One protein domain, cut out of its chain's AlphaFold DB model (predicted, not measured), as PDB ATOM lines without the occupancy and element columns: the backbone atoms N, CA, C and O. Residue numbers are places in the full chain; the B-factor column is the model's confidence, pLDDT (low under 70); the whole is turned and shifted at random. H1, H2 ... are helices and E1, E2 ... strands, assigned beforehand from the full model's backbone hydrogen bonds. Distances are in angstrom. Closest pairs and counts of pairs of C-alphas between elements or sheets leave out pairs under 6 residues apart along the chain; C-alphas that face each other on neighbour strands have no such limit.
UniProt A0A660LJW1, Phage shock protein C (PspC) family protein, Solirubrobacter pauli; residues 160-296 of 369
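This is residues 160 to 296 of the 369 residues of the protein "Phage shock protein C (PspC) family protein" of Solirubrobacter pauli (UniProt A0A660LJW1). Two sheets lie face to face as a sandwich: a twisted six-stranded sheet, and a smaller sheet of E2, E4 and E9 that covers part of it. The hairpin E6 and E7 extends the large sheet beyond the small one, H2 sits off one end of the strands, and H1 grazes the large sheet near E3. The printed part has 137 residues with two named helices and nine named strands, in the order H1 E1 E2 E3 E4 E5 H2 E6 E7 E8 E9; the class is mixed, helices and strands, with 68 residues, under half, in named elements. The large sheet runs E1 E3 E8 E5 E7 E6 and is mixed; the small one runs E2 E4 E9, all parallel. The whole is compact, with a radius of gyration of the C-alphas of 14.7 A and spans of 43 by 30 by 23 A.

Start in the large sheet at C-alpha 195, (89.466, 21.409, 284.389), where E3, residues 195 to 202, begins its 21.4 A. Beside it find E1, residues 173 to 175, and E8, residues 279 to 286, 21.2 A long; then E5, residues 218 to 225, 22.6 A, E7, residues 264 to 268, and E6, residues 255 to 258. The small sheet holds E2, residues 181 to 184, E4, residues 207 to 212, 16.7 A, and E9, residues 291 to 296, which ends at C-alpha 296, (101.537, 16.155, 268.343). H1 is residues 167 to 171; H2, residues 227 to 237, runs 15.5 A from C-alpha 227 at (69.277, 16.049, 264.478).

In the large sheet, twisted with C-alphas up to 4.4 A off its best plane, E3 and E8 are parallel; look for N 198 and O 281 at 2.8 A. E8 and E5 are parallel, with N 222 and O 282 at 2.8 A. E5 and E7 are antiparallel, with N 221 and O 267 at 2.8 A. In the hairpin E6 and E7, N 266 and O 257 are 2.8 A apart. At the other edge E1 is parallel to E3, with N 174 and O 199 at 2.9 A. Across the sandwich the facing parts are 10.7 A centre to centre. In the small sheet, N 183 of E2 and O 208 of E4 are 2.8 A apart, as are N 209 of E4 and O 292 of E9. E5, H2 and E6 form a split strand-helix-strand unit, two strands running the same way with E7 between them, its crossover right-handed. H2 is not on either sheet; its closest C-alpha pair with E8 is Leu 230 and Thr 286, 7.8 A. In both helices every O i to N i+4 pair is within hydrogen-bond range.

The farthest C-alphas, of Ala 192 and Gly 240, are 43.7 A apart. The printed part has no cut, and the link from H2 to E6, 17 residues, is long. Mean pLDDT of the printed part is 81.0; 33 residues are under 70, among them 235 to 246 and 258 to 263.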
ATOM      1  N   ALA A 160      92.518  28.423 261.882       90.56
ATOM      2  CA  ALA A 160      93.451  27.910 262.872       90.56
ATOM      3  C   ALA A 160      93.511  28.871 264.063       90.56
ATOM      4  O   ALA A 160      93.776  30.059 263.879       90.56
ATOM      5  N   TYR A 161      93.272  28.350 265.262       92.75
ATOM      6  CA  TYR A 161      93.409  29.068 266.522       92.75
ATOM      7  C   TYR A 161      94.585  28.477 267.296       92.75
ATOM      8  O   TYR A 161      94.688  27.258 267.417       92.75
ATOM      9  N   SER A 162      95.451  29.339 267.820       93.44
ATOM     10  CA  SER A 162      96.619  28.947 268.620       93.44
ATOM     11  C   SER A 162      96.690  29.815 269.881       93.44
ATOM     12  O   SER A 162      97.507  30.740 269.937       93.44
ATOM     13  N   PRO A 163      95.781  29.598 270.853       94.12
ATOM     14  CA  PRO A 163      95.725  30.394 272.074       94.12
ATOM     15  C   PRO A 163      96.998  30.209 272.898       94.12
ATOM     16  O   PRO A 163      97.567  29.118 272.968       94.12
ATOM     17  N   ARG A 164      97.465  31.280 273.540       92.81
ATOM     18  CA  ARG A 164      98.731  31.245 274.300       92.81
ATOM     19  C   ARG A 164      98.513  30.975 275.786       92.81
ATOM     20  O   ARG A 164      99.429  30.492 276.453       92.81
ATOM     21  N   ALA A 165      97.311  31.232 276.293       91.19
ATOM     22  CA  ALA A 165      96.947  31.055 277.693       91.19
ATOM     23  C   ALA A 165      95.637  30.276 277.836       91.19
ATOM     24  O   ALA A 165      94.724  30.421 277.027       91.19
ATOM     25  N   TYR A 166      95.520  29.484 278.905       88.56
ATOM     26  CA  TYR A 166      94.298  28.725 279.179       88.56
ATOM     27  C   TYR A 166      93.070  29.615 279.440       88.56
ATOM     28  O   TYR A 166      91.956  29.197 279.167       88.56
ATOM     29  N   THR A 167      93.249  30.855 279.903       88.75
ATOM     30  CA  THR A 167      92.137  31.798 280.115       88.75
ATOM     31  C   THR A 167      91.448  32.198 278.807       88.75
ATOM     32  O   THR A 167      90.257  32.473 278.799       88.75
ATOM     33  N   GLU A 168      92.170  32.184 277.678       89.50
ATOM     34  CA  GLU A 168      91.583  32.432 276.351       89.50
ATOM     35  C   GLU A 168      90.678  31.277 275.895       89.50
ATOM     36  O   GLU A 168      89.816  31.465 275.036       89.50
ATOM     37  N   LEU A 169      90.874  30.074 276.448       87.94
ATOM     38  CA  LEU A 169      90.063  28.900 276.132       87.94
ATOM     39  C   LEU A 169      88.673  28.992 276.762       87.94
ATOM     40  O   LEU A 169      87.692  28.745 276.062       87.94
ATOM     41  N   ASP A 170      88.603  29.387 278.034       83.75
ATOM     42  CA  ASP A 170      87.346  29.439 278.792       83.75
ATOM     43  C   ASP A 170      86.421  30.580 278.309       83.75
ATOM     44  O   ASP A 170      85.193  30.445 278.312       83.75
ATOM     45  N   ASP A 171      86.999  31.695 277.848       84.06
ATOM     46  CA  ASP A 171      86.254  32.904 277.470       84.06
ATOM     47  C   ASP A 171      85.699  32.879 276.032       84.06
ATOM     48  O   ASP A 171      84.842  33.698 275.679       84.06
ATOM     49  N   GLN A 172      86.166  31.964 275.172       89.00
ATOM     50  CA  GLN A 172      85.851  31.978 273.740       89.00
ATOM     51  C   GLN A 172      85.118  30.724 273.258       89.00
ATOM     52  O   GLN A 172      85.318  29.608 273.722       89.00
ATOM     53  N   THR A 173      84.245  30.914 272.264       90.62
ATOM     54  CA  THR A 173      83.632  29.811 271.512       90.62
ATOM     55  C   THR A 173      84.296  29.709 270.148       90.62
ATOM     56  O   THR A 173      84.158  30.615 269.323       90.62
ATOM     57  N   TYR A 174      84.967  28.591 269.892       91.12
ATOM     58  CA  TYR A 174      85.679  28.338 268.643       91.12
ATOM     59  C   TYR A 174      84.703  27.868 267.565       91.12
ATOM     60  O   TYR A 174      84.017  26.862 267.739       91.12
ATOM     61  N   LYS A 175      84.626  28.601 266.450       89.62
ATOM     62  CA  LYS A 175      83.693  28.326 265.346       89.62
ATOM     63  C   LYS A 175      84.443  28.061 264.046       89.62
ATOM     64  O   LYS A 175      85.417  28.754 263.753       89.62
ATOM     65  N   SER A 176      83.975  27.081 263.271       84.69
ATOM     66  CA  SER A 176      84.622  26.658 262.015       84.69
ATOM     67  C   SER A 176      83.868  27.011 260.735       84.69
ATOM     68  O   SER A 176      84.431  26.879 259.649       84.69
ATOM     69  N   GLY A 177      82.576  27.339 260.839       80.69
ATOM     70  CA  GLY A 177      81.689  27.388 259.675       80.69
ATOM     71  C   GLY A 177      81.736  26.094 258.865       80.69
ATOM     72  O   GLY A 177      81.737  25.000 259.428       80.69
ATOM     73  N   LEU A 178      81.821  26.208 257.540       80.62
ATOM     74  CA  LEU A 178      81.924  25.076 256.609       80.62
ATOM     75  C   LEU A 178      83.364  24.564 256.416       80.62
ATOM     76  O   LEU A 178      83.574  23.530 255.772       80.62
ATOM     77  N   GLY A 179      84.355  25.299 256.923       82.88
ATOM     78  CA  GLY A 179      85.777  25.005 256.785       82.88
ATOM     79  C   GLY A 179      86.308  23.963 257.771       82.88
ATOM     80  O   GLY A 179      85.584  23.381 258.575       82.88
ATOM     81  N   LEU A 180      87.617  23.715 257.685       88.06
ATOM     82  CA  LEU A 180      88.354  22.944 258.690       88.06
ATOM     83  C   LEU A 180      88.640  23.827 259.907       88.06
ATOM     84  O   LEU A 180      89.042  24.977 259.732       88.06
ATOM     85  N   LEU A 181      88.516  23.273 261.110       92.06
ATOM     86  CA  LEU A 181      88.978  23.917 262.339       92.06
ATOM     87  C   LEU A 181      90.242  23.236 262.834       92.06
ATOM     88  O   LEU A 181      90.281  22.011 262.943       92.06
ATOM     89  N   THR A 182      91.264  24.018 263.156       93.88
ATOM     90  CA  THR A 182      92.435  23.530 263.885       93.88
ATOM     91  C   THR A 182      92.620  24.367 265.136       93.88
ATOM     92  O   THR A 182      92.870  25.562 265.045       93.88
ATOM     93  N   LEU A 183      92.481  23.747 266.300       94.94
ATOM     94  CA  LEU A 183      92.801  24.339 267.589       94.94
ATOM     95  C   LEU A 183      94.144  23.759 268.039       94.94
ATOM     96  O   LEU A 183      94.205  22.608 268.464       94.94
ATOM     97  N   ASP A 184      95.221  24.523 267.874       94.62
ATOM     98  CA  ASP A 184      96.575  24.108 268.247       94.62
ATOM     99  C   ASP A 184      96.905  24.591 269.661       94.62
ATOM    100  O   ASP A 184      97.107  25.784 269.884       94.62
ATOM    101  N   LEU A 185      96.925  23.653 270.610       94.56
ATOM    102  CA  LEU A 185      97.182  23.897 272.028       94.56
ATOM    103  C   LEU A 185      98.603  23.518 272.462       94.56
ATOM    104  O   LEU A 185      98.896  23.543 273.659       94.56
ATOM    105  N   ARG A 186      99.491  23.143 271.528       93.56
ATOM    106  CA  ARG A 186     100.857  22.687 271.854       93.56
ATOM    107  C   ARG A 186     101.662  23.735 272.618       93.56
ATOM    108  O   ARG A 186     102.301  23.416 273.614       93.56
ATOM    109  N   ASP A 187     101.548  24.992 272.196       92.50
ATOM    110  CA  ASP A 187     102.235  26.127 272.817       92.50
ATOM    111  C   ASP A 187     101.395  26.831 273.903       92.50
ATOM    112  O   ASP A 187     101.764  27.910 274.383       92.50
ATOM    113  N   THR A 188     100.228  26.291 274.264       92.81
ATOM    114  CA  THR A 188      99.341  26.927 275.243       92.81
ATOM    115  C   THR A 188      99.858  26.692 276.659       92.81
ATOM    116  O   THR A 188     100.164  25.571 277.068       92.81
ATOM    117  N   GLN A 189      99.909  27.751 277.465       92.31
ATOM    118  CA  GLN A 189     100.245  27.638 278.881       92.31
ATOM    119  C   GLN A 189      99.074  27.016 279.651       92.31
ATOM    120  O   GLN A 189      98.159  27.717 280.079       92.31
ATOM    121  N   LEU A 190      99.093  25.690 279.797       91.25
ATOM    122  CA  LEU A 190      98.082  24.933 280.537       91.25
ATOM    123  C   LEU A 190      98.436  24.835 282.037       91.25
ATOM    124  O   LEU A 190      99.612  24.660 282.375       91.25
ATOM    125  N   PRO A 191      97.446  24.899 282.948       91.44
ATOM    126  CA  PRO A 191      97.655  24.685 284.377       91.44
ATOM    127  C   PRO A 191      98.111  23.249 284.677       91.44
ATOM    128  O   PRO A 191      97.795  22.309 283.951       91.44
ATOM    129  N   ALA A 192      98.818  23.053 285.794       86.38
ATOM    130  CA  ALA A 192      99.305  21.731 286.207       86.38
ATOM    131  C   ALA A 192      98.175  20.753 286.601       86.38
ATOM    132  O   ALA A 192      98.341  19.536 286.533       86.38
ATOM    133  N   SER A 193      97.027  21.283 287.028       88.44
ATOM    134  CA  SER A 193      95.848  20.524 287.449       88.44
ATOM    135  C   SER A 193      94.589  21.376 287.309       88.44
ATOM    136  O   SER A 193      94.678  22.601 287.318       88.44
ATOM    137  N   GLY A 194      93.424  20.733 287.270       89.88
ATOM    138  CA  GLY A 194      92.126  21.396 287.135       89.88
ATOM    139  C   GLY A 194      91.398  20.963 285.869       89.88
ATOM    140  O   GLY A 194      91.858  20.057 285.170       89.88
ATOM    141  N   THR A 195      90.267  21.607 285.601       90.62
ATOM    142  CA  THR A 195      89.466  21.409 284.389       90.62
ATOM    143  C   THR A 195      89.496  22.691 283.569       90.62
ATOM    144  O   THR A 195      89.442  23.772 284.145       90.62
ATOM    145  N   ILE A 196      89.619  22.547 282.254       92.75
ATOM    146  CA  ILE A 196      89.628  23.634 281.273       92.75
ATOM    147  C   ILE A 196      88.460  23.369 280.336       92.75
ATOM    148  O   ILE A 196      88.400  22.283 279.749       92.75
ATOM    149  N   ASP A 197      87.545  24.320 280.218       93.38
ATOM    150  CA  ASP A 197      86.319  24.151 279.450       93.38
ATOM    151  C   ASP A 197      86.492  24.798 278.071       93.38
ATOM    152  O   ASP A 197      86.651  26.005 277.935       93.38
ATOM    153  N   VAL A 198      86.440  23.991 277.013       94.81
ATOM    154  CA  VAL A 198      86.560  24.461 275.629       94.81
ATOM    155  C   VAL A 198      85.241  24.263 274.915       94.81
ATOM    156  O   VAL A 198      84.766  23.137 274.781       94.81
ATOM    157  N   LYS A 199      84.677  25.350 274.389       94.56
ATOM    158  CA  LYS A 199      83.447  25.311 273.592       94.56
ATOM    159  C   LYS A 199      83.773  25.368 272.111       94.56
ATOM    160  O   LYS A 199      84.325  26.359 271.626       94.56
ATOM    161  N   VAL A 200      83.397  24.325 271.383       92.75
ATOM    162  CA  VAL A 200      83.655  24.186 269.950       92.75
ATOM    163  C   VAL A 200      82.340  23.998 269.204       92.75
ATOM    164  O   VAL A 200      81.630  23.022 269.417       92.75
ATOM    165  N   ARG A 201      82.051  24.911 268.272       90.12
ATOM    166  CA  ARG A 201      80.965  24.774 267.295       90.12
ATOM    167  C   ARG A 201      81.541  24.485 265.920       90.12
ATOM    168  O   ARG A 201      81.978  25.392 265.200       90.12
ATOM    169  N   ALA A 202      81.551  23.210 265.572       85.12
ATOM    170  CA  ALA A 202      82.047  22.715 264.307       85.12
ATOM    171  C   ALA A 202      80.916  22.540 263.289       85.12
ATOM    172  O   ALA A 202      79.795  22.154 263.614       85.12
ATOM    173  N   GLY A 203      81.223  22.804 262.024       82.06
ATOM    174  CA  GLY A 203      80.300  22.533 260.929       82.06
ATOM    175  C   GLY A 203      80.375  21.092 260.437       82.06
ATOM    176  O   GLY A 203      80.362  20.129 261.200       82.06
ATOM    177  N   VAL A 204      80.421  20.946 259.114       80.56
ATOM    178  CA  VAL A 204      80.285  19.653 258.417       80.56
ATOM    179  C   VAL A 204      81.625  18.961 258.131       80.56
ATOM    180  O   VAL A 204      81.660  17.821 257.667       80.56
ATOM    181  N   ARG A 205      82.743  19.658 258.359       85.56
ATOM    182  CA  ARG A 205      84.105  19.166 258.113       85.56
ATOM    183  C   ARG A 205      84.808  18.788 259.412       85.56
ATOM    184  O   ARG A 205      84.301  19.029 260.500       85.56
ATOM    185  N   ARG A 206      85.972  18.144 259.287       88.00
ATOM    186  CA  ARG A 206      86.747  17.708 260.451       88.00
ATOM    187  C   ARG A 206      87.239  18.898 261.286       88.00
ATOM    188  O   ARG A 206      87.654  19.924 260.737       88.00
ATOM    189  N   THR A 207      87.252  18.692 262.593       92.44
ATOM    190  CA  THR A 207      87.854  19.563 263.598       92.44
ATOM    191  C   THR A 207      89.038  18.847 264.214       92.44
ATOM    192  O   THR A 207      88.904  17.711 264.662       92.44
ATOM    193  N   LEU A 208      90.189  19.508 264.243       93.31
ATOM    194  CA  LEU A 208      91.410  18.995 264.843       93.31
ATOM    195  C   LEU A 208      91.757  19.806 266.089       93.31
ATOM    196  O   LEU A 208      91.891  21.023 266.007       93.31
ATOM    197  N   VAL A 209      91.942  19.134 267.219       94.25
ATOM    198  CA  VAL A 209      92.484  19.712 268.449       94.25
ATOM    199  C   VAL A 209      93.851  19.079 268.688       94.25
ATOM    200  O   VAL A 209      93.934  17.884 268.978       94.25
ATOM    201  N   ALA A 210      94.911  19.865 268.515       94.19
ATOM    202  CA  ALA A 210      96.284  19.431 268.727       94.19
ATOM    203  C   ALA A 210      96.711  19.737 270.166       94.19
ATOM    204  O   ALA A 210      96.607  20.872 270.622       94.19
ATOM    205  N   LEU A 211      97.169  18.719 270.885       92.81
ATOM    206  CA  LEU A 211      97.622  18.789 272.270       92.81
ATOM    207  C   LEU A 211      99.153  18.715 272.343       92.81
ATOM    208  O   LEU A 211      99.778  18.141 271.447       92.81
ATOM    209  N   PRO A 212      99.764  19.249 273.413       92.12
ATOM    210  CA  PRO A 212     101.196  19.095 273.640       92.12
ATOM    211  C   PRO A 212     101.574  17.622 273.863       92.12
ATOM    212  O   PRO A 212     100.881  16.895 274.576       92.12
ATOM    213  N   HIS A 213     102.695  17.193 273.279       88.81
ATOM    214  CA  HIS A 213     103.223  15.827 273.420       88.81
ATOM    215  C   HIS A 213     104.212  15.668 274.593       88.81
ATOM    216  O   HIS A 213     104.598  14.554 274.938       88.81
ATOM    217  N   ASP A 214     104.623  16.764 275.241       87.50
ATOM    218  CA  ASP A 214     105.596  16.765 276.345       87.50
ATOM    219  C   ASP A 214     104.967  16.514 277.732       87.50
ATOM    220  O   ASP A 214     105.664  16.141 278.681       87.50
ATOM    221  N   ARG A 215     103.647  16.692 277.867       87.50
ATOM    222  CA  ARG A 215     102.914  16.627 279.141       87.50
ATOM    223  C   ARG A 215     101.554  15.960 278.988       87.50
ATOM    224  O   ARG A 215     100.946  15.985 277.926       87.50
ATOM    225  N   CYS A 216     101.051  15.374 280.071       87.88
ATOM    226  CA  CYS A 216      99.742  14.733 280.035       87.88
ATOM    227  C   CYS A 216      98.605  15.760 280.109       87.88
ATOM    228  O   CYS A 216      98.541  16.556 281.044       87.88
ATOM    229  N   VAL A 217      97.672  15.669 279.161       88.88
ATOM    230  CA  VAL A 217      96.380  16.359 279.176       88.88
ATOM    231  C   VAL A 217      95.285  15.310 279.027       88.88
ATOM    232  O   VAL A 217      95.223  14.590 278.028       88.88
ATOM    233  N   ARG A 218      94.417  15.194 280.032       87.75
ATOM    234  CA  ARG A 218      93.256  14.300 279.958       87.75
ATOM    235  C   ARG A 218      92.188  14.958 279.105       87.75
ATOM    236  O   ARG A 218      91.974  16.152 279.233       87.75
ATOM    237  N   VAL A 219      91.501  14.184 278.275       88.31
ATOM    238  CA  VAL A 219      90.450  14.706 277.398       88.31
ATOM    239  C   VAL A 219      89.114  14.105 277.795       88.31
ATOM    240  O   VAL A 219      88.991  12.888 277.952       88.31
ATOM    241  N   GLU A 220      88.122  14.967 277.943       88.62
ATOM    242  CA  GLU A 220      86.719  14.604 278.059       88.62
ATOM    243  C   GLU A 220      85.963  15.357 276.971       88.62
ATOM    244  O   GLU A 220      85.975  16.581 276.952       88.62
ATOM    245  N   VAL A 221      85.330  14.649 276.043       89.81
ATOM    246  CA  VAL A 221      84.507  15.267 275.002       89.81
ATOM    247  C   VAL A 221      83.053  15.010 275.320       89.81
ATOM    248  O   VAL A 221      82.655  13.857 275.446       89.81
ATOM    249  N   VAL A 222      82.259  16.068 275.388       89.19
ATOM    250  CA  VAL A 222      80.802  15.994 275.422       89.19
ATOM    251  C   VAL A 222      80.312  16.411 274.042       89.19
ATOM    252  O   VAL A 222      80.386  17.578 273.677       89.19
ATOM    253  N   SER A 223      79.884  15.440 273.238       85.56
ATOM    254  CA  SER A 223      79.394  15.695 271.885       85.56
ATOM    255  C   SER A 223      77.893  15.930 271.914       85.56
ATOM    256  O   SER A 223      77.153  15.031 272.312       85.56
ATOM    257  N   HIS A 224      77.450  17.081 271.420       84.75
ATOM    258  CA  HIS A 224      76.046  17.421 271.228       84.75
ATOM    259  C   HIS A 224      75.683  17.344 269.750       84.75
ATOM    260  O   HIS A 224      76.301  17.984 268.894       84.75
ATOM    261  N   ALA A 225      74.662  16.546 269.454       72.25
ATOM    262  CA  ALA A 225      74.154  16.383 268.107       72.25
ATOM    263  C   ALA A 225      72.792  17.046 267.952       72.25
ATOM    264  O   ALA A 225      71.859  16.746 268.694       72.25
ATOM    265  N   ILE A 226      72.665  17.905 266.942       72.44
ATOM    266  CA  ILE A 226      71.393  18.526 266.583       72.44
ATOM    267  C   ILE A 226      70.839  17.757 265.371       72.44
ATOM    268  O   ILE A 226      71.412  17.866 264.283       72.44
ATOM    269  N   PRO A 227      69.759  16.960 265.522       71.62
ATOM    270  CA  PRO A 227      69.277  16.049 264.478       71.62
ATOM    271  C   PRO A 227      69.030  16.719 263.122       71.62
ATOM    272  O   PRO A 227      69.417  16.183 262.082       71.62
ATOM    273  N   ASP A 228      68.453  17.920 263.134       69.06
ATOM    274  CA  ASP A 228      68.148  18.681 261.919       69.06
ATOM    275  C   ASP A 228      69.427  19.151 261.203       69.06
ATOM    276  O   ASP A 228      69.532  19.077 259.977       69.06
ATOM    277  N   LEU A 229      70.450  19.556 261.964       68.25
ATOM    278  CA  LEU A 229      71.764  19.923 261.426       68.25
ATOM    279  C   LEU A 229      72.514  18.715 260.858       68.25
ATOM    280  O   LEU A 229      73.200  18.860 259.847       68.25
ATOM    281  N   LEU A 230      72.364  17.526 261.448       70.00
ATOM    282  CA  LEU A 230      72.978  16.298 260.930       70.00
ATOM    283  C   LEU A 230      72.396  15.889 259.574       70.00
ATOM    284  O   LEU A 230      73.145  15.489 258.685       70.00
ATOM    285  N   GLN A 231      71.077  16.008 259.389       71.19
ATOM    286  CA  GLN A 231      70.443  15.748 258.092       71.19
ATOM    287  C   GLN A 231      70.928  16.726 257.019       71.19
ATOM    288  O   GLN A 231      71.275  16.313 255.910       71.19
ATOM    289  N   LEU A 232      71.003  18.015 257.354       67.56
ATOM    290  CA  LEU A 232      71.512  19.043 256.449       67.56
ATOM    291  C   LEU A 232      72.994  18.834 256.118       67.56
ATOM    292  O   LEU A 232      73.379  18.911 254.953       67.56
ATOM    293  N   GLY A 233      73.822  18.518 257.115       67.50
ATOM    294  CA  GLY A 233      75.233  18.204 256.910       67.50
ATOM    295  C   GLY A 233      75.437  16.978 256.023       67.50
ATOM    296  O   GLY A 233      76.263  17.007 255.109       67.50
ATOM    297  N   ALA A 234      74.635  15.927 256.222       70.25
ATOM    298  CA  ALA A 234      74.646  14.743 255.372       70.25
ATOM    299  C   ALA A 234      74.300  15.086 253.913       70.25
ATOM    300  O   ALA A 234      75.014  14.660 253.006       70.25
ATOM    301  N   LEU A 235      73.284  15.925 253.678       69.75
ATOM    302  CA  LEU A 235      72.926  16.415 252.341       69.75
ATOM    303  C   LEU A 235      74.041  17.256 251.698       69.75
ATOM    304  O   LEU A 235      74.376  17.033 250.538       69.75
ATOM    305  N   LEU A 236      74.642  18.190 252.445       68.25
ATOM    306  CA  LEU A 236      75.704  19.075 251.946       68.25
ATOM    307  C   LEU A 236      76.975  18.315 251.546       68.25
ATOM    308  O   LEU A 236      77.652  18.701 250.596       68.25
ATOM    309  N   VAL A 237      77.306  17.246 252.274       69.75
ATOM    310  CA  VAL A 237      78.512  16.435 252.039       69.75
ATOM    311  C   VAL A 237      78.212  15.198 251.174       69.75
ATOM    312  O   VAL A 237      79.127  14.464 250.809       69.75
ATOM    313  N   GLY A 238      76.947  14.958 250.811       66.62
ATOM    314  CA  GLY A 238      76.530  13.791 250.026       66.62
ATOM    315  C   GLY A 238      76.670  12.459 250.775       66.62
ATOM    316  O   GLY A 238      76.931  11.427 250.157       66.62
ATOM    317  N   ARG A 239      76.538  12.460 252.106       63.44
ATOM    318  CA  ARG A 239      76.582  11.251 252.942       63.44
ATOM    319  C   ARG A 239      75.191  10.637 253.091       63.44
ATOM    320  O   ARG A 239      74.214  11.334 253.329       63.44
ATOM    321  N   GLY A 240      75.116   9.308 253.004       55.59
ATOM    322  CA  GLY A 240      73.876   8.545 253.199       55.59
ATOM    323  C   GLY A 240      73.533   8.232 254.661       55.59
ATOM    324  O   GLY A 240      72.526   7.576 254.912       55.59
ATOM    325  N   THR A 241      74.361   8.651 255.624       58.69
ATOM    326  CA  THR A 241      74.163   8.384 257.055       58.69
ATOM    327  C   THR A 241      74.062   9.688 257.841       58.69
ATOM    328  O   THR A 241      74.813  10.632 257.607       58.69
ATOM    329  N   THR A 242      73.134   9.725 258.794       60.22
ATOM    330  CA  THR A 242      72.922  10.839 259.737       60.22
ATOM    331  C   THR A 242      73.527  10.556 261.113       60.22
ATOM    332  O   THR A 242      73.247  11.267 262.072       60.22
ATOM    333  N   ALA A 243      74.332   9.494 261.234       61.75
ATOM    334  CA  ALA A 243      74.987   9.143 262.485       61.75
ATOM    335  C   ALA A 243      76.052  10.188 262.837       61.75
ATOM    336  O   ALA A 243      76.831  10.606 261.977       61.75
ATOM    337  N   THR A 244      76.117  10.570 264.110       62.56
ATOM    338  CA  THR A 244      77.215  11.380 264.634       62.56
ATOM    339  C   THR A 244      78.535  10.637 264.468       62.56
ATOM    340  O   THR A 244      78.657   9.524 264.994       62.56
ATOM    341  N   PRO A 245      79.533  11.213 263.776       66.81
ATOM    342  CA  PRO A 245      80.856  10.614 263.732       66.81
ATOM    343  C   PRO A 245      81.416  10.547 265.153       66.81
ATOM    344  O   PRO A 245      81.393  11.535 265.887       66.81
ATOM    345  N   SER A 246      81.891   9.370 265.556       69.06
ATOM    346  CA  SER A 246      82.561   9.220 266.845       69.06
ATOM    347  C   SER A 246      83.856  10.039 266.833       69.06
ATOM    348  O   SER A 246      84.610   9.940 265.864       69.06
ATOM    349  N   PRO A 247      84.136  10.839 267.875       76.69
ATOM    350  CA  PRO A 247      85.390  11.550 267.977       76.69
ATOM    351  C   PRO A 247      86.536  10.551 268.109       76.69
ATOM    352  O   PRO A 247      86.438   9.538 268.810       76.69
ATOM    353  N   VAL A 248      87.647  10.863 267.460       77.56
ATOM    354  CA  VAL A 248      88.872  10.084 267.573       77.56
ATOM    355  C   VAL A 248      89.723  10.705 268.670       77.56
ATOM    356  O   VAL A 248      90.299  11.779 268.495       77.56
ATOM    357  N   LEU A 249      89.771  10.033 269.820       77.94
ATOM    358  CA  LEU A 249      90.581  10.434 270.968       77.94
ATOM    359  C   LEU A 249      91.842   9.580 271.045       77.94
ATOM    360  O   LEU A 249      91.780   8.357 271.210       77.94
ATOM    361  N   PHE A 250      92.996  10.226 270.959       67.44
ATOM    362  CA  PHE A 250      94.287   9.561 271.049       67.44
ATOM    363  C   PHE A 250      94.813   9.667 272.482       67.44
ATOM    364  O   PHE A 250      95.363  10.682 272.874       67.44
ATOM    365  N   ASN A 251      94.510   8.651 273.296       60.41
ATOM    366  CA  ASN A 251      95.171   8.334 274.577       60.41
ATOM    367  C   ASN A 251      94.725   6.948 275.123       60.41
ATOM    368  O   ASN A 251      94.856   6.653 276.306       60.41
ATOM    369  N   GLY A 252      94.175   6.067 274.276       56.84
ATOM    370  CA  GLY A 252      93.632   4.753 274.663       56.84
ATOM    371  C   GLY A 252      92.103   4.672 274.537       56.84
ATOM    372  O   GLY A 252      91.456   5.705 274.389       56.84
ATOM    373  N   PRO A 253      91.509   3.459 274.534       52.66
ATOM    374  CA  PRO A 253      90.065   3.305 274.402       52.66
ATOM    375  C   PRO A 253      89.390   3.948 275.612       52.66
ATOM    376  O   PRO A 253      89.526   3.481 276.744       52.66
ATOM    377  N   GLY A 254      88.725   5.063 275.352       57.38
ATOM    378  CA  GLY A 254      87.933   5.774 276.331       57.38
ATOM    379  C   GLY A 254      86.654   5.039 276.709       57.38
ATOM    380  O   GLY A 254      86.251   4.074 276.054       57.38
ATOM    381  N   ARG A 255      85.967   5.534 277.740       62.44
ATOM    382  CA  ARG A 255      84.561   5.173 277.959       62.44
ATOM    383  C   ARG A 255      83.694   5.994 277.019       62.44
ATOM    384  O   ARG A 255      83.888   7.202 276.911       62.44
ATOM    385  N   VAL A 256      82.710   5.340 276.413       71.75
ATOM    386  CA  VAL A 256      81.615   6.005 275.708       71.75
ATOM    387  C   VAL A 256      80.376   5.886 276.582       71.75
ATOM    388  O   VAL A 256      79.950   4.776 276.902       71.75
ATOM    389  N   ALA A 257      79.819   7.018 276.995       72.44
ATOM    390  CA  ALA A 257      78.558   7.085 277.721       72.44
ATOM    391  C   ALA A 257      77.582   7.952 276.924       72.44
ATOM    392  O   ALA A 257      77.861   9.120 276.680       72.44
ATOM    393  N   GLY A 258      76.463   7.375 276.491       67.50
ATOM    394  CA  GLY A 258      75.383   8.109 275.833       67.50
ATOM    395  C   GLY A 258      74.253   8.427 276.806       67.50
ATOM    396  O   GLY A 258      74.018   7.678 277.760       67.50
ATOM    397  N   ASP A 259      73.535   9.516 276.558       69.00
ATOM    398  CA  ASP A 259      72.213   9.730 277.141       69.00
ATOM    399  C   ASP A 259      71.179   8.756 276.537       69.00
ATOM    400  O   ASP A 259      71.401   8.127 275.502       69.00
ATOM    401  N   GLN A 260      70.014   8.616 277.182       58.56
ATOM    402  CA  GLN A 260      68.967   7.696 276.706       58.56
ATOM    403  C   GLN A 260      68.388   8.095 275.338       58.56
ATOM    404  O   GLN A 260      67.839   7.248 274.637       58.56
ATOM    405  N   ASN A 261      68.534   9.367 274.954       61.16
ATOM    406  CA  ASN A 261      68.043   9.908 273.690       61.16
ATOM    407  C   ASN A 261      69.094   9.875 272.564       61.16
ATOM    408  O   ASN A 261      68.762  10.217 271.431       61.16
ATOM    409  N   GLY A 262      70.345   9.483 272.848       61.19
ATOM    410  CA  GLY A 262      71.456   9.475 271.888       61.19
ATOM    411  C   GLY A 262      71.878  10.861 271.380       61.19
ATOM    412  O   GLY A 262      72.578  10.952 270.374       61.19
ATOM    413  N   SER A 263      71.430  11.933 272.039       63.09
ATOM    414  CA  SER A 263      71.689  13.328 271.663       63.09
ATOM    415  C   SER A 263      73.020  13.845 272.199       63.09
ATOM    416  O   SER A 263      73.625  14.746 271.614       63.09
ATOM    417  N   THR A 264      73.470  13.265 273.314       74.94
ATOM    418  CA  THR A 264      74.698  13.646 274.004       74.94
ATOM    419  C   THR A 264      75.537  12.409 274.262       74.94
ATOM    420  O   THR A 264      75.077  11.455 274.894       74.94
ATOM    421  N   ILE A 265      76.781  12.425 273.785       74.69
ATOM    422  CA  ILE A 265      77.719  11.322 273.985       74.69
ATOM    423  C   ILE A 265      78.991  11.859 274.629       74.69
ATOM    424  O   ILE A 265      79.683  12.701 274.056       74.69
ATOM    425  N   THR A 266      79.302  11.344 275.814       78.25
ATOM    426  CA  THR A 266      80.530  11.649 276.538       78.25
ATOM    427  C   THR A 266      81.596  10.613 276.213       78.25
ATOM    428  O   THR A 266      81.392   9.409 276.393       78.25
ATOM    429  N   PHE A 267      82.752  11.096 275.773       76.06
ATOM    430  CA  PHE A 267      83.949  10.315 275.515       76.06
ATOM    431  C   PHE A 267      85.026  10.744 276.499       76.06
ATOM    432  O   PHE A 267      85.531  11.863 276.436       76.06
ATOM    433  N   THR A 268      85.382   9.864 277.423       74.25
ATOM    434  CA  THR A 268      86.429  10.140 278.415       74.25
ATOM    435  C   THR A 268      87.707   9.424 278.013       74.25
ATOM    436  O   THR A 268      87.629   8.300 277.535       74.25
ATOM    437  N   GLY A 269      88.871  10.037 278.232       67.31
ATOM    438  CA  GLY A 269      90.179   9.397 278.066       67.31
ATOM    439  C   GLY A 269      90.379   8.106 278.892       67.31
ATOM    440  O   GLY A 269      89.459   7.619 279.551       67.31
ATOM    441  N   PRO A 270      91.583   7.512 278.860       65.31
ATOM    442  CA  PRO A 270      91.843   6.177 279.407       65.31
ATOM    443  C   PRO A 270      91.529   6.056 280.911       65.31
ATOM    444  O   PRO A 270      91.893   6.922 281.702       65.31
ATOM    445  N   GLU A 271      90.945   4.923 281.321       58.62
ATOM    446  CA  GLU A 271      90.657   4.586 282.735       58.62
ATOM    447  C   GLU A 271      91.894   4.153 283.552       58.62
ATOM    448  O   GLU A 271      91.813   3.934 284.761       58.62
ATOM    449  N   ARG A 272      93.043   3.951 282.894       63.62
ATOM    450  CA  ARG A 272      94.279   3.449 283.521       63.62
ATOM    451  C   ARG A 272      94.896   4.495 284.457       63.62
ATOM    452  O   ARG A 272      94.560   5.666 284.334       63.62
ATOM    453  N   PRO A 273      95.830   4.124 285.358       57.66
ATOM    454  CA  PRO A 273      96.628   5.125 286.051       57.66
ATOM    455  C   PRO A 273      97.299   6.025 285.011       57.66
ATOM    456  O   PRO A 273      98.055   5.546 284.166       57.66
ATOM    457  N   VAL A 274      96.961   7.308 285.058       71.50
ATOM    458  CA  VAL A 274      97.459   8.346 284.156       71.50
ATOM    459  C   VAL A 274      98.450   9.203 284.935       71.50
ATOM    460  O   VAL A 274      98.301   9.381 286.148       71.50
ATOM    461  N   ARG A 275      99.456   9.762 284.257       79.25
ATOM    462  CA  ARG A 275     100.253  10.843 284.851       79.25
ATOM    463  C   ARG A 275      99.329  12.002 285.270       79.25
ATOM    464  O   ARG A 275      98.321  12.238 284.602       79.25
ATOM    465  N   PRO A 276      99.639  12.720 286.363       81.81
ATOM    466  CA  PRO A 276      98.867  13.893 286.747       81.81
ATOM    467  C   PRO A 276      98.927  14.953 285.641       81.81
ATOM    468  O   PRO A 276      99.965  15.145 285.007       81.81
ATOM    469  N   GLY A 277      97.802  15.627 285.425       85.81
ATOM    470  CA  GLY A 277      97.656  16.675 284.426       85.81
ATOM    471  C   GLY A 277      96.247  17.272 284.434       85.81
ATOM    472  O   GLY A 277      95.334  16.700 285.057       85.81
ATOM    473  N   PRO A 278      96.049  18.418 283.765       91.44
ATOM    474  CA  PRO A 278      94.738  19.035 283.630       91.44
ATOM    475  C   PRO A 278      93.789  18.154 282.806       91.44
ATOM    476  O   PRO A 278      94.216  17.305 282.017       91.44
ATOM    477  N   THR A 279      92.490  18.364 282.994       89.56
ATOM    478  CA  THR A 279      91.438  17.809 282.140       89.56
ATOM    479  C   THR A 279      90.952  18.887 281.184       89.56
ATOM    480  O   THR A 279      90.433  19.910 281.616       89.56
ATOM    481  N   LEU A 280      91.086  18.643 279.890       92.00
ATOM    482  CA  LEU A 280      90.473  19.418 278.830       92.00
ATOM    483  C   LEU A 280      89.076  18.864 278.558       92.00
ATOM    484  O   LEU A 280      88.931  17.769 278.003       92.00
ATOM    485  N   LYS A 281      88.058  19.611 278.970       92.25
ATOM    486  CA  LYS A 281      86.663  19.283 278.722       92.25
ATOM    487  C   LYS A 281      86.192  20.027 277.479       92.25
ATOM    488  O   LYS A 281      86.112  21.249 277.474       92.25
ATOM    489  N   ILE A 282      85.913  19.289 276.415       93.06
ATOM    490  CA  ILE A 282      85.512  19.829 275.120       93.06
ATOM    491  C   ILE A 282      84.005  19.643 274.972       93.06
ATOM    492  O   ILE A 282      83.523  18.526 274.797       93.06
ATOM    493  N   ASP A 283      83.277  20.749 275.030       92.69
ATOM    494  CA  ASP A 283      81.874  20.844 274.642       92.69
ATOM    495  C   ASP A 283      81.823  20.993 273.111       92.69
ATOM    496  O   ASP A 283      82.218  22.027 272.561       92.69
ATOM    497  N   TYR A 284      81.465  19.906 272.422       90.81
ATOM    498  CA  TYR A 284      81.557  19.772 270.968       90.81
ATOM    499  C   TYR A 284      80.173  19.712 270.325       90.81
ATOM    500  O   TYR A 284      79.494  18.687 270.352       90.81
ATOM    501  N   GLU A 285      79.784  20.801 269.676       88.62
ATOM    502  CA  GLU A 285      78.570  20.899 268.871       88.62
ATOM    503  C   GLU A 285      78.944  20.720 267.391       88.62
ATOM    504  O   GLU A 285      79.817  21.428 266.885       88.62
ATOM    505  N   THR A 286      78.317  19.767 266.689       82.69
ATOM    506  CA  THR A 286      78.685  19.428 265.302       82.69
ATOM    507  C   THR A 286      77.494  19.302 264.359       82.69
ATOM    508  O   THR A 286      76.474  18.701 264.692       82.69
ATOM    509  N   ALA A 287      77.669  19.788 263.127       78.56
ATOM    510  CA  ALA A 287      76.753  19.552 262.009       78.56
ATOM    511  C   ALA A 287      77.116  18.292 261.189       78.56
ATOM    512  O   ALA A 287      76.777  18.191 260.012       78.56
ATOM    513  N   GLY A 288      77.836  17.334 261.781       77.94
ATOM    514  CA  GLY A 288      78.257  16.081 261.131       77.94
ATOM    515  C   GLY A 288      79.745  16.019 260.770       77.94
ATOM    516  O   GLY A 288      80.185  15.078 260.103       77.94
ATOM    517  N   GLY A 289      80.526  17.007 261.207       81.50
ATOM    518  CA  GLY A 289      81.983  16.991 261.188       81.50
ATOM    519  C   GLY A 289      82.581  16.072 262.255       81.50
ATOM    520  O   GLY A 289      82.091  16.002 263.385       81.50
ATOM    521  N   GLU A 290      83.664  15.382 261.899       85.31
ATOM    522  CA  GLU A 290      84.437  14.514 262.797       85.31
ATOM    523  C   GLU A 290      85.362  15.337 263.703       85.31
ATOM    524  O   GLU A 290      86.034  16.250 263.226       85.31
ATOM    525  N   LEU A 291      85.425  15.006 264.993       89.19
ATOM    526  CA  LEU A 291      86.387  15.595 265.926       89.19
ATOM    527  C   LEU A 291      87.583  14.663 266.102       89.19
ATOM    528  O   LEU A 291      87.425  13.488 266.418       89.19
ATOM    529  N   ILE A 292      88.780  15.214 265.960       88.69
ATOM    530  CA  ILE A 292      90.046  14.523 266.160       88.69
ATOM    531  C   ILE A 292      90.785  15.266 267.270       88.69
ATOM    532  O   ILE A 292      91.105  16.442 267.108       88.69
ATOM    533  N   VAL A 293      91.047  14.603 268.396       89.81
ATOM    534  CA  VAL A 293      91.820  15.176 269.507       89.81
ATOM    535  C   VAL A 293      93.075  14.356 269.706       89.81
ATOM    536  O   VAL A 293      92.992  13.175 270.060       89.81
ATOM    537  N   ARG A 294      94.233  14.974 269.470       87.88
ATOM    538  CA  ARG A 294      95.502  14.257 269.400       87.88
ATOM    539  C   ARG A 294      96.667  15.087 269.891       87.88
ATOM    540  O   ARG A 294      96.718  16.286 269.653       87.88
ATOM    541  N   ASP A 295      97.609  14.437 270.549       89.06
ATOM    542  CA  ASP A 295      98.906  14.996 270.888       89.06
ATOM    543  C   ASP A 295      99.856  14.956 269.685       89.06
ATOM    544  O   ASP A 295      99.935  13.950 268.984       89.06
ATOM    545  N   TYR A 296     100.568  16.055 269.436       90.69
ATOM    546  CA  TYR A 296     101.537  16.155 268.343       90.69
ATOM    547  C   TYR A 296     102.899  16.600 268.880       90.69
ATOM    548  O   TYR A 296     102.957  17.568 269.643       90.69
TER     549      TYR A 296